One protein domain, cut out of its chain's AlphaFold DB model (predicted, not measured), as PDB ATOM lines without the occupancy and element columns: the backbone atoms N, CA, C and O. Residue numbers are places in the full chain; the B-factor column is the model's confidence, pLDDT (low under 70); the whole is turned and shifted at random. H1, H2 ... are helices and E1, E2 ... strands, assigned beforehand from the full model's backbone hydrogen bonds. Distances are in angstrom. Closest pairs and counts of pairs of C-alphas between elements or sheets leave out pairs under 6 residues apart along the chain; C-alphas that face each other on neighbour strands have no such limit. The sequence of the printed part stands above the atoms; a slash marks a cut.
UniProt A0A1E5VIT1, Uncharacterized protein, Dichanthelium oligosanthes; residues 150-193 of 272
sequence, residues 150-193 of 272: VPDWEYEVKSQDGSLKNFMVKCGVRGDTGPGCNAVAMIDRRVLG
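This is residues 150 to 193 of the 272 residues of an uncharacterized protein of Dichanthelium oligosanthes (UniProt A0A1E5VIT1). A long two-stranded hairpin, E1 and E2, makes most of the longest axis, and at its open end a wide loop, residues 170 to 182, leads to one short helix, H1, set off to the side of the hairpin. The last residues, 188 to 193, of which 188 to 192 belong to H1, stick out. The 44 printed residues hold two named strands and one named helix, in the order E1, E2, H1; the sheet, E1 - E2, is antiparallel and the class is mixed, helices and strands. The whole is loose, with a radius of gyration of the C-alphas of 12.0 A, and elongated, spanning 37 by 21 by 14 A.

E1, residues 153 to 158, begins at C-alpha 153 (-4.189, 156.756, 68.802) and is 16.9 A long from first to last C-alpha. E2, residues 164 to 169, is 16.0 A long. H1, residues 183 to 192, is 14.1 A long and ends at C-alpha 192 (-19.432, 158.174, 67.705).

E1 and E2 form a hairpin of antiparallel neighbours, with 151 degrees between their directions. C-alphas 154 and 168 face each other at 4.2 A. N 155 and O 167, 2.9 A apart, and N 169 and O 153, 2.8 A apart, are within hydrogen-bond range. H1 is apart from E1. In H1 every O i to N i+4 pair is within hydrogen-bond range.

The two C-alphas farthest apart, those of Asp 161 and Gly 175, are 36.8 A apart. The printed part has no cut. The link from E1 to E2 is tight, with 5 residues, and that from E2 to H1 is long, with 13. The mean pLDDT of the printed part is 76.9; residues 157 to 163 and residue 179 are under 70.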
ATOM      1  N   VAL A 150      -5.957 147.152  71.353       89.00
ATOM      2  CA  VAL A 150      -6.149 148.600  71.275       89.00
ATOM      3  C   VAL A 150      -4.867 149.246  70.740       89.00
ATOM      4  O   VAL A 150      -3.860 149.279  71.452       89.00
ATOM      5  N   PRO A 151      -4.874 149.743  69.487       88.00
ATOM      6  CA  PRO A 151      -3.716 150.406  68.907       88.00
ATOM      7  C   PRO A 151      -3.520 151.808  69.495       88.00
ATOM      8  O   PRO A 151      -4.444 152.409  70.050       88.00
ATOM      9  N   ASP A 152      -2.313 152.335  69.314       86.75
ATOM     10  CA  ASP A 152      -1.991 153.727  69.619       86.75
ATOM     11  C   ASP A 152      -2.888 154.672  68.808       86.75
ATOM     12  O   ASP A 152      -3.235 154.397  67.654       86.75
ATOM     13  N   TRP A 153      -3.292 155.783  69.421       81.12
ATOM     14  CA  TRP A 153      -4.189 156.756  68.802       81.12
ATOM     15  C   TRP A 153      -3.785 158.182  69.161       81.12
ATOM     16  O   TRP A 153      -3.199 158.434  70.213       81.12
ATOM     17  N   GLU A 154      -4.104 159.126  68.286       79.81
ATOM     18  CA  GLU A 154      -3.840 160.547  68.489       79.81
ATOM     19  C   GLU A 154      -5.142 161.333  68.649       79.81
ATOM     20  O   GLU A 154      -6.184 160.967  68.096       79.81
ATOM     21  N   TYR A 155      -5.093 162.396  69.448       72.81
ATOM     22  CA  TYR A 155      -6.208 163.316  69.625       72.81
ATOM     23  C   TYR A 155      -5.765 164.761  69.481       72.81
ATOM     24  O   TYR A 155      -4.684 165.163  69.920       72.81
ATOM     25  N   GLU A 156      -6.644 165.547  68.873       70.94
ATOM     26  CA  GLU A 156      -6.420 166.960  68.624       70.94
ATOM     27  C   GLU A 156      -7.061 167.785  69.739       70.94
ATOM     28  O   GLU A 156      -8.257 167.660  70.022       70.94
ATOM     29  N   VAL A 157      -6.277 168.658  70.373       69.19
ATOM     30  CA  VAL A 157      -6.793 169.639  71.333       69.19
ATOM     31  C   VAL A 157      -6.549 171.032  70.788       69.19
ATOM     32  O   VAL A 157      -5.421 171.390  70.440       69.19
ATOM     33  N   LYS A 158      -7.603 171.852  70.764       66.12
ATOM     34  CA  LYS A 158      -7.460 173.294  70.553       66.12
ATOM     35  C   LYS A 158      -6.800 173.902  71.789       66.12
ATOM     36  O   LYS A 158      -7.374 173.887  72.877       66.12
ATOM     37  N   SER A 159      -5.575 174.387  71.631       64.75
ATOM     38  CA  SER A 159      -4.839 175.085  72.682       64.75
ATOM     39  C   SER A 159      -5.429 176.483  72.919       64.75
ATOM     40  O   SER A 159      -6.139 177.010  72.063       64.75
ATOM     41  N   GLN A 160      -5.126 177.092  74.072       62.31
ATOM     42  CA  GLN A 160      -5.611 178.435  74.434       62.31
ATOM     43  C   GLN A 160      -5.212 179.520  73.417       62.31
ATOM     44  O   GLN A 160      -5.939 180.495  73.269       62.31
ATOM     45  N   ASP A 161      -4.138 179.300  72.653       62.00
ATOM     46  CA  ASP A 161      -3.666 180.209  71.598       62.00
ATOM     47  C   ASP A 161      -4.324 179.961  70.223       62.00
ATOM     48  O   ASP A 161      -3.859 180.464  69.205       62.00
ATOM     49  N   GLY A 162      -5.355 179.109  70.142       64.50
ATOM     50  CA  GLY A 162      -6.002 178.725  68.880       64.50
ATOM     51  C   GLY A 162      -5.203 177.732  68.021       64.50
ATOM     52  O   GLY A 162      -5.711 177.266  67.003       64.50
ATOM     53  N   SER A 163      -3.987 177.355  68.436       63.88
ATOM     54  CA  SER A 163      -3.191 176.312  67.776       63.88
ATOM     55  C   SER A 163      -3.746 174.909  68.058       63.88
ATOM     56  O   SER A 163      -4.053 174.559  69.202       63.88
ATOM     57  N   LEU A 164      -3.875 174.092  67.009       73.44
ATOM     58  CA  LEU A 164      -4.179 172.662  67.117       73.44
ATOM     59  C   LEU A 164      -2.908 171.920  67.536       73.44
ATOM     60  O   LEU A 164      -1.895 171.981  66.839       73.44
ATOM     61  N   LYS A 165      -2.947 171.250  68.691       70.00
ATOM     62  CA  LYS A 165      -1.857 170.389  69.167       70.00
ATOM     63  C   LYS A 165      -2.322 168.940  69.163       70.00
ATOM     64  O   LYS A 165      -3.347 168.620  69.769       70.00
ATOM     65  N   ASN A 166      -1.534 168.090  68.514       72.62
ATOM     66  CA  ASN A 166      -1.785 166.656  68.432       72.62
ATOM     67  C   ASN A 166      -1.049 165.963  69.576       72.62
ATOM     68  O   ASN A 166       0.164 166.117  69.734       72.62
ATOM     69  N   PHE A 167      -1.789 165.215  70.385       74.56
ATOM     70  CA  PHE A 167      -1.246 164.411  71.470       74.56
ATOM     71  C   PHE A 167      -1.433 162.933  71.134       74.56
ATOM     72  O   PHE A 167      -2.543 162.496  70.839       74.56
ATOM     73  N   MET A 168      -0.346 162.165  71.188       76.56
ATOM     74  CA  MET A 168      -0.353 160.732  70.898       76.56
ATOM     75  C   MET A 168      -0.441 159.928  72.196       76.56
ATOM     76  O   MET A 168       0.399 160.073  73.086       76.56
ATOM     77  N   VAL A 169      -1.445 159.061  72.295       80.19
ATOM     78  CA  VAL A 169      -1.640 158.121  73.400       80.19
ATOM     79  C   VAL A 169      -1.099 156.763  72.975       80.19
ATOM     80  O   VAL A 169      -1.615 156.142  72.046       80.19
ATOM     81  N   LYS A 170      -0.060 156.303  73.676       81.62
ATOM     82  CA  LYS A 170       0.488 154.958  73.503       81.62
ATOM     83  C   LYS A 170      -0.292 153.975  74.366       81.62
ATOM     84  O   LYS A 170      -0.295 154.109  75.587       81.62
ATOM     85  N   CYS A 171      -0.950 153.028  73.720       84.00
ATOM     86  CA  CYS A 171      -1.675 151.933  74.334       84.00
ATOM     87  C   CYS A 171      -0.965 150.624  74.014       84.00
ATOM     88  O   CYS A 171      -0.368 150.037  74.901       84.00
ATOM     89  N   GLY A 172      -0.988 150.182  72.755       83.31
ATOM     90  CA  GLY A 172      -0.283 148.986  72.292       83.31
ATOM     91  C   GLY A 172      -0.561 147.685  73.066       83.31
ATOM     92  O   GLY A 172       0.219 146.743  72.937       83.31
ATOM     93  N   VAL A 173      -1.640 147.613  73.855       85.12
ATOM     94  CA  VAL A 173      -1.936 146.535  74.820       85.12
ATOM     95  C   VAL A 173      -3.318 145.909  74.584       85.12
ATOM     96  O   VAL A 173      -4.130 146.397  73.791       85.12
ATOM     97  N   ARG A 174      -3.585 144.783  75.259       85.44
ATOM     98  CA  ARG A 174      -4.896 144.113  75.319       85.44
ATOM     99  C   ARG A 174      -5.396 144.120  76.755       85.44
ATOM    100  O   ARG A 174      -4.608 143.895  77.660       85.44
ATOM    101  N   GLY A 175      -6.699 144.314  76.946       78.31
ATOM    102  CA  GLY A 175      -7.339 144.158  78.254       78.31
ATOM    103  C   GLY A 175      -7.056 145.247  79.291       78.31
ATOM    104  O   GLY A 175      -7.577 145.146  80.402       78.31
ATOM    105  N   ASP A 176      -6.315 146.296  78.931       78.94
ATOM    106  CA  ASP A 176      -6.152 147.481  79.771       78.94
ATOM    107  C   ASP A 176      -7.514 148.179  79.929       78.94
ATOM    108  O   ASP A 176      -8.187 148.523  78.955       78.94
ATOM    109  N   THR A 177      -7.954 148.361  81.174       78.00
ATOM    110  CA  THR A 177      -9.230 149.024  81.506       78.00
ATOM    111  C   THR A 177      -9.062 150.517  81.791       78.00
ATOM    112  O   THR A 177     -10.016 151.201  82.177       78.00
ATOM    113  N   GLY A 178      -7.865 151.045  81.557       72.19
ATOM    114  CA  GLY A 178      -7.498 152.434  81.715       72.19
ATOM    115  C   GLY A 178      -8.324 153.378  80.832       72.19
ATOM    116  O   GLY A 178      -8.812 153.016  79.758       72.19
ATOM    117  N   PRO A 179      -8.472 154.647  81.248       68.38
ATOM    118  CA  PRO A 179      -9.357 155.609  80.587       68.38
ATOM    119  C   PRO A 179      -8.949 155.939  79.137       68.38
ATOM    120  O   PRO A 179      -9.788 156.372  78.343       68.38
ATOM    121  N   GLY A 180      -7.673 155.748  78.782       71.94
ATOM    122  CA  GLY A 180      -7.145 155.964  77.431       71.94
ATOM    123  C   GLY A 180      -7.203 154.723  76.536       71.94
ATOM    124  O   GLY A 180      -7.567 154.843  75.364       71.94
ATOM    125  N   CYS A 181      -6.914 153.548  77.101       81.00
ATOM    126  CA  CYS A 181      -6.582 152.327  76.362       81.00
ATOM    127  C   CYS A 181      -7.626 151.206  76.468       81.00
ATOM    128  O   CYS A 181      -7.412 150.120  75.944       81.00
ATOM    129  N   ASN A 182      -8.789 151.487  77.062       86.06
ATOM    130  CA  ASN A 182      -9.913 150.554  77.109       86.06
ATOM    131  C   ASN A 182     -10.515 150.270  75.719       86.06
ATOM    132  O   ASN A 182     -10.849 151.190  74.965       86.06
ATOM    133  N   ALA A 183     -10.750 148.988  75.423       87.38
ATOM    134  CA  ALA A 183     -11.410 148.509  74.209       87.38
ATOM    135  C   ALA A 183     -12.810 149.114  73.999       87.38
ATOM    136  O   ALA A 183     -13.161 149.475  72.875       87.38
ATOM    137  N   VAL A 184     -13.600 149.310  75.063       84.94
ATOM    138  CA  VAL A 184     -14.918 149.974  74.955       84.94
ATOM    139  C   VAL A 184     -14.749 151.410  74.480       84.94
ATOM    140  O   VAL A 184     -15.468 151.852  73.590       84.94
ATOM    141  N   ALA A 185     -13.764 152.122  75.034       79.62
ATOM    142  CA  ALA A 185     -13.480 153.496  74.648       79.62
ATOM    143  C   ALA A 185     -12.961 153.581  73.203       79.62
ATOM    144  O   ALA A 185     -13.318 154.506  72.480       79.62
ATOM    145  N   MET A 186     -12.168 152.604  72.746       82.44
ATOM    146  CA  MET A 186     -11.753 152.499  71.343       82.44
ATOM    147  C   MET A 186     -12.962 152.357  70.406       82.44
ATOM    148  O   MET A 186     -13.049 153.082  69.415       82.44
ATOM    149  N   ILE A 187     -13.890 151.447  70.711       85.44
ATOM    150  CA  ILE A 187     -15.093 151.218  69.897       85.44
ATOM    151  C   ILE A 187     -15.962 152.478  69.877       85.44
ATOM    152  O   ILE A 187     -16.378 152.916  68.808       85.44
ATOM    153  N   ASP A 188     -16.172 153.106  71.032       80.56
ATOM    154  CA  ASP A 188     -16.996 154.311  71.154       80.56
ATOM    155  C   ASP A 188     -16.421 155.474  70.323       80.56
ATOM    156  O   ASP A 188     -17.145 156.115  69.564       80.56
ATOM    157  N   ARG A 189     -15.091 155.668  70.337       77.81
ATOM    158  CA  ARG A 189     -14.400 156.652  69.476       77.81
ATOM    159  C   ARG A 189     -14.560 156.359  67.984       77.81
ATOM    160  O   ARG A 189     -14.610 157.297  67.195       77.81
ATOM    161  N   ARG A 190     -14.610 155.084  67.583       78.62
ATOM    162  CA  ARG A 190     -14.785 154.674  66.178       78.62
ATOM    163  C   ARG A 190     -16.228 154.829  65.698       78.62
ATOM    164  O   ARG A 190     -16.424 155.123  64.527       78.62
ATOM    165  N   VAL A 191     -17.208 154.633  66.582       80.06
ATOM    166  CA  VAL A 191     -18.642 154.687  66.247       80.06
ATOM    167  C   VAL A 191     -19.200 156.108  66.348       80.06
ATOM    168  O   VAL A 191     -19.900 156.544  65.441       80.06
ATOM    169  N   LEU A 192     -18.894 156.833  67.429       72.06
ATOM    170  CA  LEU A 192     -19.432 158.174  67.705       72.06
ATOM    171  C   LEU A 192     -18.476 159.318  67.340       72.06
ATOM    172  O   LEU A 192     -18.890 160.473  67.264       72.06
ATOM    173  N   GLY A 193     -17.202 159.012  67.099       70.75
ATOM    174  CA  GLY A 193     -16.175 160.012  66.821       70.75
ATOM    175  C   GLY A 193     -15.586 160.657  68.084       70.75
ATOM    176  O   GLY A 193     -16.205 160.738  69.145       70.75
TER     177      GLY A 193